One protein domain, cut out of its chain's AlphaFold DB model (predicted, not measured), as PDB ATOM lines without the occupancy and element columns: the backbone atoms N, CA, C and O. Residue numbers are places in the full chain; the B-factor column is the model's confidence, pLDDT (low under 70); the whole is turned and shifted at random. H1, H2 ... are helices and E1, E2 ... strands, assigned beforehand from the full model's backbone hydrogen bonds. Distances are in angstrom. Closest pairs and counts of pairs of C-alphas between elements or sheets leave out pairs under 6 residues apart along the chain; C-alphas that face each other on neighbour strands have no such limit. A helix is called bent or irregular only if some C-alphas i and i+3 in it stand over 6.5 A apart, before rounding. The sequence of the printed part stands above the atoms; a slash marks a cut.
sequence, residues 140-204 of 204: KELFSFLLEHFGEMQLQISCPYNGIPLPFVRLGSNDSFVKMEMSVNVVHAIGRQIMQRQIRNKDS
ATOM      1  N   LYS A 140     -12.563 -23.573  -0.159       91.00
ATOM      2  CA  LYS A 140     -14.026 -23.619  -0.132       91.00
ATOM      3  C   LYS A 140     -14.547 -25.053  -0.233       91.00
ATOM      4  O   LYS A 140     -15.396 -25.425   0.563       91.00
ATOM      5  N   GLU A 141     -14.040 -25.844  -1.174       88.81
ATOM      6  CA  GLU A 141     -14.460 -27.241  -1.354       88.81
ATOM      7  C   GLU A 141     -14.113 -28.099  -0.137       88.81
ATOM      8  O   GLU A 141     -14.969 -28.843   0.339       88.81
ATOM      9  N   LEU A 142     -12.909 -27.930   0.420       87.38
ATOM     10  CA  LEU A 142     -12.503 -28.631   1.638       87.38
ATOM     11  C   LEU A 142     -13.437 -28.307   2.812       87.38
ATOM     12  O   LEU A 142     -13.950 -29.214   3.461       87.38
ATOM     13  N   PHE A 143     -13.682 -27.022   3.087       87.75
ATOM     14  CA  PHE A 143     -14.544 -26.631   4.204       87.75
ATOM     15  C   PHE A 143     -16.002 -27.040   3.991       87.75
ATOM     16  O   PHE A 143     -16.634 -27.461   4.954       87.75
ATOM     17  N   SER A 144     -16.525 -26.978   2.762       91.00
ATOM     18  CA  SER A 144     -17.867 -27.487   2.455       91.00
ATOM     19  C   SER A 144     -17.989 -28.973   2.781       91.00
ATOM     20  O   SER A 144     -18.908 -29.355   3.498       91.00
ATOM     21  N   PHE A 145     -17.030 -29.791   2.331       88.00
ATOM     22  CA  PHE A 145     -17.005 -31.223   2.631       88.00
ATOM     23  C   PHE A 145     -16.973 -31.485   4.142       88.00
ATOM     24  O   PHE A 145     -17.753 -32.290   4.654       88.00
ATOM     25  N   LEU A 146     -16.099 -30.774   4.866       86.81
ATOM     26  CA  LEU A 146     -15.963 -30.938   6.310       86.81
ATOM     27  C   LEU A 146     -17.227 -30.522   7.072       86.81
ATOM     28  O   LEU A 146     -17.609 -31.202   8.018       86.81
ATOM     29  N   LEU A 147     -17.883 -29.433   6.670       87.00
ATOM     30  CA  LEU A 147     -19.123 -28.976   7.299       87.00
ATOM     31  C   LEU A 147     -20.289 -29.929   7.025       87.00
ATOM     32  O   LEU A 147     -21.056 -30.217   7.936       87.00
ATOM     33  N   GLU A 148     -20.398 -30.448   5.801       87.50
ATOM     34  CA  GLU A 148     -21.454 -31.391   5.418       87.50
ATOM     35  C   GLU A 148     -21.368 -32.707   6.206       87.50
ATOM     36  O   GLU A 148     -22.388 -33.227   6.651       87.50
ATOM     37  N   HIS A 149     -20.156 -33.224   6.421       83.44
ATOM     38  CA  HIS A 149     -19.955 -34.542   7.032       83.44
ATOM     39  C   HIS A 149     -19.665 -34.490   8.537       83.44
ATOM     40  O   HIS A 149     -19.935 -35.456   9.251       83.44
ATOM     41  N   PHE A 150     -19.108 -33.382   9.034       83.38
ATOM     42  CA  PHE A 150     -18.602 -33.268  10.405       83.38
ATOM     43  C   PHE A 150     -19.016 -31.966  11.112       83.38
ATOM     44  O   PHE A 150     -18.496 -31.686  12.190       83.38
ATOM     45  N   GLY A 151     -19.933 -31.168  10.550       80.31
ATOM     46  CA  GLY A 151     -20.264 -29.819  11.039       80.31
ATOM     47  C   GLY A 151     -20.724 -29.740  12.499       80.31
ATOM     48  O   GLY A 151     -20.419 -28.761  13.174       80.31
ATOM     49  N   GLU A 152     -21.378 -30.785  13.006       81.81
ATOM     50  CA  GLU A 152     -21.864 -30.852  14.395       81.81
ATOM     51  C   GLU A 152     -20.836 -31.451  15.379       81.81
ATOM     52  O   GLU A 152     -21.092 -31.549  16.581       81.81
ATOM     53  N   MET A 153     -19.662 -31.884  14.904       78.19
ATOM     54  CA  MET A 153     -18.646 -32.502  15.759       78.19
ATOM     55  C   MET A 153     -17.782 -31.463  16.474       78.19
ATOM     56  O   MET A 153     -17.314 -30.489  15.886       78.19
ATOM     57  N   GLN A 154     -17.489 -31.714  17.753       75.00
ATOM     58  CA  GLN A 154     -16.533 -30.890  18.485       75.00
ATOM     59  C   GLN A 154     -15.106 -31.132  17.995       75.00
ATOM     60  O   GLN A 154     -14.607 -32.255  17.957       75.00
ATOM     61  N   LEU A 155     -14.438 -30.030  17.674       76.00
ATOM     62  CA  LEU A 155     -13.053 -29.994  17.241       76.00
ATOM     63  C   LEU A 155     -12.099 -29.904  18.429       76.00
ATOM     64  O   LEU A 155     -12.206 -28.987  19.244       76.00
ATOM     65  N   GLN A 156     -11.115 -30.803  18.487       76.19
ATOM     66  CA  GLN A 156     -10.005 -30.715  19.436       76.19
ATOM     67  C   GLN A 156      -8.683 -30.483  18.701       76.19
ATOM     68  O   GLN A 156      -8.344 -31.199  17.754       76.19
ATOM     69  N   ILE A 157      -7.939 -29.469  19.153       81.38
ATOM     70  CA  ILE A 157      -6.563 -29.210  18.725       81.38
ATOM     71  C   ILE A 157      -5.635 -29.869  19.744       81.38
ATOM     72  O   ILE A 157      -5.602 -29.467  20.907       81.38
ATOM     73  N   SER A 158      -4.853 -30.844  19.298       79.81
ATOM     74  CA  SER A 158      -3.796 -31.459  20.096       79.81
ATOM     75  C   SER A 158      -2.478 -30.754  19.802       79.81
ATOM     76  O   SER A 158      -2.005 -30.775  18.668       79.81
ATOM     77  N   CYS A 159      -1.880 -30.133  20.818       79.50
ATOM     78  CA  CYS A 159      -0.602 -29.434  20.704       79.50
ATOM     79  C   CYS A 159       0.399 -30.007  21.717       79.50
ATOM     80  O   CYS A 159       0.306 -29.693  22.905       79.50
ATOM     81  N   PRO A 160       1.349 -30.852  21.281       78.25
ATOM     82  CA  PRO A 160       2.396 -31.367  22.157       78.25
ATOM     83  C   PRO A 160       3.284 -30.239  22.687       78.25
ATOM     84  O   PRO A 160       3.602 -29.298  21.962       78.25
ATOM     85  N   TYR A 161       3.714 -30.346  23.946       69.50
ATOM     86  CA  TYR A 161       4.488 -29.298  24.625       69.50
ATOM     87  C   TYR A 161       5.822 -28.980  23.930       69.50
ATOM     88  O   TYR A 161       6.247 -27.833  23.858       69.50
ATOM     89  N   ASN A 162       6.471 -30.005  23.384       74.12
ATOM     90  CA  ASN A 162       7.726 -29.903  22.642       74.12
ATOM     91  C   ASN A 162       7.522 -29.630  21.136       74.12
ATOM     92  O   ASN A 162       8.501 -29.605  20.395       74.12
ATOM     93  N   GLY A 163       6.275 -29.474  20.670       64.31
ATOM     94  CA  GLY A 163       5.944 -29.307  19.252       64.31
ATOM     95  C   GLY A 163       6.163 -30.556  18.389       64.31
ATOM     96  O   GLY A 163       6.128 -30.441  17.164       64.31
ATOM     97  N   ILE A 164       6.407 -31.721  19.006       69.06
ATOM     98  CA  ILE A 164       6.647 -32.991  18.312       69.06
ATOM     99  C   ILE A 164       5.732 -34.082  18.903       69.06
ATOM    100  O   ILE A 164       5.874 -34.422  20.079       69.06
ATOM    101  N   PRO A 165       4.830 -34.684  18.103       73.75
ATOM    102  CA  PRO A 165       4.574 -34.409  16.681       73.75
ATOM    103  C   PRO A 165       3.985 -33.008  16.437       73.75
ATOM    104  O   PRO A 165       3.599 -32.321  17.384       73.75
ATOM    105  N   LEU A 166       3.915 -32.580  15.169       80.94
ATOM    106  CA  LEU A 166       3.273 -31.308  14.834       80.94
ATOM    107  C   LEU A 166       1.853 -31.264  15.410       80.94
ATOM    108  O   LEU A 166       1.160 -32.291  15.419       80.94
ATOM    109  N   PRO A 167       1.403 -30.090  15.879       85.44
ATOM    110  CA  PRO A 167       0.036 -29.941  16.321       85.44
ATOM    111  C   PRO A 167      -0.947 -30.359  15.234       85.44
ATOM    112  O   PRO A 167      -0.736 -30.109  14.045       85.44
ATOM    113  N   PHE A 168      -2.042 -30.980  15.648       87.94
ATOM    114  CA  PHE A 168      -3.038 -31.460  14.709       87.94
ATOM    115  C   PHE A 168      -4.452 -31.285  15.235       87.94
ATOM    116  O   PHE A 168      -4.711 -31.282  16.440       87.94
ATOM    117  N   VAL A 169      -5.371 -31.175  14.287       86.31
ATOM    118  CA  VAL A 169      -6.808 -31.228  14.511       86.31
ATOM    119  C   VAL A 169      -7.312 -32.600  14.108       86.31
ATOM    120  O   VAL A 169      -6.972 -33.089  13.029       86.31
ATOM    121  N   ARG A 170      -8.136 -33.207  14.963       83.88
ATOM    122  CA  ARG A 170      -8.856 -34.444  14.653       83.88
ATOM    123  C   ARG A 170     -10.356 -34.165  14.557       83.88
ATOM    124  O   ARG A 170     -10.928 -33.554  15.455       83.88
ATOM    125  N   LEU A 171     -10.962 -34.633  13.471       84.12
ATOM    126  CA  LEU A 171     -12.399 -34.611  13.179       84.12
ATOM    127  C   LEU A 171     -12.863 -36.049  12.966       84.12
ATOM    128  O   LEU A 171     -12.237 -36.734  12.168       84.12
ATOM    129  N   GLY A 172     -13.939 -36.500  13.604       75.50
ATOM    130  CA  GLY A 172     -14.474 -37.851  13.390       75.50
ATOM    131  C   GLY A 172     -14.256 -38.811  14.559       75.50
ATOM    132  O   GLY A 172     -13.808 -38.427  15.640       75.50
ATOM    133  N   SER A 173     -14.618 -40.072  14.339       71.19
ATOM    134  CA  SER A 173     -14.565 -41.154  15.325       71.19
ATOM    135  C   SER A 173     -13.230 -41.908  15.268       71.19
ATOM    136  O   SER A 173     -12.329 -41.573  14.496       71.19
ATOM    137  N   ASN A 174     -13.058 -42.936  16.105       68.94
ATOM    138  CA  ASN A 174     -11.812 -43.708  16.114       68.94
ATOM    139  C   ASN A 174     -11.550 -44.435  14.788       68.94
ATOM    140  O   ASN A 174     -10.393 -44.516  14.378       68.94
ATOM    141  N   ASP A 175     -12.615 -44.864  14.111       71.62
ATOM    142  CA  ASP A 175     -12.544 -45.696  12.906       71.62
ATOM    143  C   ASP A 175     -12.643 -44.883  11.606       71.62
ATOM    144  O   ASP A 175     -12.296 -45.371  10.533       71.62
ATOM    145  N   SER A 176     -13.098 -43.628  11.681       73.12
ATOM    146  CA  SER A 176     -13.157 -42.709  10.543       73.12
ATOM    147  C   SER A 176     -12.889 -41.286  11.013       73.12
ATOM    148  O   SER A 176     -13.741 -40.658  11.646       73.12
ATOM    149  N   PHE A 177     -11.686 -40.784  10.727       78.56
ATOM    150  CA  PHE A 177     -11.296 -39.429  11.093       78.56
ATOM    151  C   PHE A 177     -10.498 -38.722  10.004       78.56
ATOM    152  O   PHE A 177      -9.721 -39.327   9.269       78.56
ATOM    153  N   VAL A 178     -10.643 -37.401   9.975       81.75
ATOM    154  CA  VAL A 178      -9.746 -36.485   9.278       81.75
ATOM    155  C   VAL A 178      -8.727 -35.968  10.290       81.75
ATOM    156  O   VAL A 178      -9.092 -35.485  11.367       81.75
ATOM    157  N   LYS A 179      -7.441 -36.064   9.946       86.25
ATOM    158  CA  LYS A 179      -6.340 -35.457  10.701       86.25
ATOM    159  C   LYS A 179      -5.736 -34.332   9.871       86.25
ATOM    160  O   LYS A 179      -5.248 -34.575   8.774       86.25
ATOM    161  N   MET A 180      -5.756 -33.114  10.401       87.19
ATOM    162  CA  MET A 180      -5.136 -31.948   9.770       87.19
ATOM    163  C   MET A 180      -3.941 -31.511  10.606       87.19
ATOM    164  O   MET A 180      -4.118 -31.035  11.727       87.19
ATOM    165  N   GLU A 181      -2.735 -31.687  10.079       89.19
ATOM    166  CA  GLU A 181      -1.508 -31.220  10.724       89.19
ATOM    167  C   GLU A 181      -1.261 -29.748  10.394       89.19
ATOM    168  O   GLU A 181      -1.542 -29.277   9.291       89.19
ATOM    169  N   MET A 182      -0.761 -28.997  11.368       85.38
ATOM    170  CA  MET A 182      -0.525 -27.568  11.229       85.38
ATOM    171  C   MET A 182       0.711 -27.134  12.001       85.38
ATOM    172  O   MET A 182       1.120 -27.752  12.982       85.38
ATOM    173  N   SER A 183       1.315 -26.032  11.562       85.44
ATOM    174  CA  SER A 183       2.459 -25.475  12.274       85.44
ATOM    175  C   SER A 183       2.053 -24.950  13.654       85.44
ATOM    176  O   SER A 183       0.953 -24.426  13.852       85.44
ATOM    177  N   VAL A 184       2.991 -25.007  14.599       80.75
ATOM    178  CA  VAL A 184       2.834 -24.440  15.951       80.75
ATOM    179  C   VAL A 184       2.429 -22.959  15.898       80.75
ATOM    180  O   VAL A 184       1.586 -22.507  16.671       80.75
ATOM    181  N   ASN A 185       2.957 -22.205  14.931       82.81
ATOM    182  CA  ASN A 185       2.633 -20.789  14.749       82.81
ATOM    183  C   ASN A 185       1.156 -20.555  14.404       82.81
ATOM    184  O   ASN A 185       0.554 -19.609  14.920       82.81
ATOM    185  N   VAL A 186       0.569 -21.415  13.566       84.00
ATOM    186  CA  VAL A 186      -0.854 -21.344  13.206       84.00
ATOM    187  C   VAL A 186      -1.724 -21.660  14.419       84.00
ATOM    188  O   VAL A 186      -2.658 -20.911  14.697       84.00
ATOM    189  N   VAL A 187      -1.375 -22.680  15.210       83.75
ATOM    190  CA  VAL A 187      -2.099 -22.998  16.457       83.75
ATOM    191  C   VAL A 187      -2.068 -21.833  17.435       83.75
ATOM    192  O   VAL A 187      -3.109 -21.448  17.968       83.75
ATOM    193  N   HIS A 188      -0.904 -21.218  17.643       82.81
ATOM    194  CA  HIS A 188      -0.799 -20.038  18.498       82.81
ATOM    195  C   HIS A 188      -1.651 -18.870  17.985       82.81
ATOM    196  O   HIS A 188      -2.269 -18.165  18.784       82.81
ATOM    197  N   ALA A 189      -1.705 -18.654  16.668       84.88
ATOM    198  CA  ALA A 189      -2.543 -17.615  16.077       84.88
ATOM    199  C   ALA A 189      -4.040 -17.882  16.312       84.88
ATOM    200  O   ALA A 189      -4.750 -16.977  16.754       84.88
ATOM    201  N   ILE A 190      -4.492 -19.124  16.108       84.50
ATOM    202  CA  ILE A 190      -5.870 -19.560  16.385       84.50
ATOM    203  C   ILE A 190      -6.204 -19.358  17.866       84.50
ATOM    204  O   ILE A 190      -7.208 -18.724  18.189       84.50
ATOM    205  N   GLY A 191      -5.342 -19.836  18.769       82.62
ATOM    206  CA  GLY A 191      -5.534 -19.716  20.214       82.62
ATOM    207  C   GLY A 191      -5.701 -18.264  20.658       82.62
ATOM    208  O   GLY A 191      -6.669 -17.937  21.345       82.62
ATOM    209  N   ARG A 192      -4.826 -17.363  20.185       83.94
ATOM    210  CA  ARG A 192      -4.945 -15.919  20.458       83.94
ATOM    211  C   ARG A 192      -6.281 -15.353  19.982       83.94
ATOM    212  O   ARG A 192      -6.919 -14.606  20.720       83.94
ATOM    213  N   GLN A 193      -6.718 -15.711  18.778       85.00
ATOM    214  CA  GLN A 193      -7.959 -15.190  18.208       85.00
ATOM    215  C   GLN A 193      -9.206 -15.700  18.949       85.00
ATOM    216  O   GLN A 193     -10.131 -14.923  19.194       85.00
ATOM    217  N   ILE A 194      -9.239 -16.980  19.335       83.31
ATOM    218  CA  ILE A 194     -10.345 -17.563  20.110       83.31
ATOM    219  C   ILE A 194     -10.429 -16.908  21.491       83.31
ATOM    220  O   ILE A 194     -11.510 -16.469  21.887       83.31
ATOM    221  N   MET A 195      -9.299 -16.769  22.190       78.69
ATOM    222  CA  MET A 195      -9.255 -16.106  23.498       78.69
ATOM    223  C   MET A 195      -9.746 -14.655  23.414       78.69
ATOM    224  O   MET A 195     -10.573 -14.235  24.219       78.69
ATOM    225  N   GLN A 196      -9.317 -13.900  22.397       78.75
ATOM    226  CA  GLN A 196      -9.776 -12.522  22.180       78.75
ATOM    227  C   GLN A 196     -11.287 -12.421  21.924       78.75
ATOM    228  O   GLN A 196     -11.923 -11.478  22.393       78.75
ATOM    229  N   ARG A 197     -11.879 -13.382  21.200       75.62
ATOM    230  CA  ARG A 197     -13.338 -13.443  20.989       75.62
ATOM    231  C   ARG A 197     -14.091 -13.751  22.282       75.62
ATOM    232  O   ARG A 197     -15.114 -13.129  22.544       75.62
ATOM    233  N   GLN A 198     -13.579 -14.671  23.097       75.81
ATOM    234  CA  GLN A 198     -14.192 -15.015  24.382       75.81
ATOM    235  C   GLN A 198     -14.156 -13.855  25.383       75.81
ATOM    236  O   GLN A 198     -15.110 -13.688  26.132       75.81
ATOM    237  N   ILE A 199     -13.089 -13.049  25.383       73.38
ATOM    238  CA  ILE A 199     -12.997 -11.837  26.210       73.38
ATOM    239  C   ILE A 199     -14.034 -10.807  25.744       73.38
ATOM    240  O   ILE A 199     -14.841 -10.346  26.539       73.38
ATOM    241  N   ARG A 200     -14.103 -10.534  24.435       69.69
ATOM    242  CA  ARG A 200     -15.040  -9.550  23.868       69.69
ATOM    243  C   ARG A 200     -16.514  -9.878  24.135       69.69
ATOM    244  O   ARG A 200     -17.289  -8.970  24.393       69.69
ATOM    245  N   ASN A 201     -16.884 -11.157  24.102       64.69
ATOM    246  CA  ASN A 201     -18.254 -11.600  24.383       64.69
ATOM    247  C   ASN A 201     -18.611 -11.602  25.882       64.69
ATOM    248  O   ASN A 201     -19.771 -11.817  26.207       64.69
ATOM    249  N   LYS A 202     -17.642 -11.427  26.793       61.81
ATOM    250  CA  LYS A 202     -17.900 -11.266  28.236       61.81
ATOM    251  C   LYS A 202     -18.113  -9.808  28.647       61.81
ATOM    252  O   LYS A 202     -18.683  -9.573  29.705       61.81
ATOM    253  N   ASP A 203     -17.666  -8.871  27.813       56.22
ATOM    254  CA  ASP A 203     -17.772  -7.425  28.036       56.22
ATOM    255  C   ASP A 203     -18.959  -6.784  27.272       56.22
ATOM    256  O   ASP A 203     -19.065  -5.558  27.220       56.22
ATOM    257  N   SER A 204     -19.828  -7.593  26.644       51.25
ATOM    258  CA  SER A 204     -21.080  -7.188  25.966       51.25
ATOM    259  C   SER A 204     -22.287  -7.807  26.657       51.25
ATOM    260  O   SER A 204     -23.336  -7.131  26.701       51.25
TER     261      SER A 204
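This is residues 140 to 204 of the 204 residues of an uncharacterized protein of Fusarium proliferatum (strain ET1) (UniProt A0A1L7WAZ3). A small antiparallel sheet of three short strands, E1, E2 and E3, has a helix near each end of the printed part, and the two helices stay apart: H1 only grazes the sheet near the end of E2 and the start of E3, while H2 sets off from the far end of E3 and makes a V with that strand. The first turns of H2 graze the sheet, and its later part, with the tail after it, sticks out as a free arm, residues 192 to 204. The printed part has 65 residues with two named helices and three named strands, in the order H1 E1 E2 E3 H2, and the class is mixed, helices and strands. The sheet's order is E1 - E2 - E3, all antiparallel, and the three strands form a meander, each strand the antiparallel neighbour of the one before. The whole is loose, with a radius of gyration of the C-alphas of 13.9 A, and the C-alphas span 40 by 32 by 22 A.

The printed part begins with the helix H1, residues 140 to 150, whose first C-alpha, that of Lys 140, is at (-14.026, -23.619, -0.132); it is 15.0 A long from first to last C-alpha. The strand E1, residues 156 to 158, is 6.3 A long. The strand E2, residues 168 to 172, is 13.2 A long and begins with C-alpha 168 at (-3.038, -31.460, 14.709). The strand E3, residues 177 to 181, is 12.8 A long. The helix H2, residues 184 to 200, is the longest helix, 24.6 A from first to last C-alpha, and its last C-alpha, that of Arg 200, is at (-15.040, -9.550, 23.868). Neither helix is bent.

E2 is the inner strand of the sheet, and E1 and E3 are its edge strands. E1 and E2 are antiparallel, with 144 degrees between their directions, and form a hairpin; N 158 and O 168 are 2.9 A apart and N 168 and O 158 are 3.0 A apart, both within hydrogen-bond range. E2 and E3 form a second hairpin, antiparallel at 167 degrees. Between these two strands N 171 and O 178 are 2.9 A apart and N 178 and O 171 are 2.8 A apart, again within hydrogen-bond range. The C-alphas of Gly 172 and Phe 177 face each other at 4.2 A. E1 and E3 are apart. H1 is on the sheet but only grazes it, with its residues 146 to 150; the closest C-alphas of H1 and E2 are those of Phe 150 and Gly 172, 6.9 A apart. H2 is on the sheet and also only grazes it, with its residues 184 to 191; the closest C-alphas of E1 and H2 are those of Ile 157 and Val 187, 8.0 A apart. H1 and H2 are apart. In H1 and H2 every O i to N i+4 pair is within hydrogen-bond range.

The two C-alphas farthest apart are those of Asp 175 and Ser 204, at 41.5 A. Residues 192 to 204, of which 192 to 200 belong to H2, stand free; without them the body has 52 residues and spans 33 by 26 by 15 A. The printed part has no cut, and it ends at residue 204, the chain's last residue. The links from H1 to E1, from E2 to E3 and from E3 to H2 are tight, and the link from E1 to E2, with 9 residues, is short. The mean pLDDT of the printed part is 79.5; it is under 70 at residue 161, residues 163 to 164, residue 174 and residues 200 to 204.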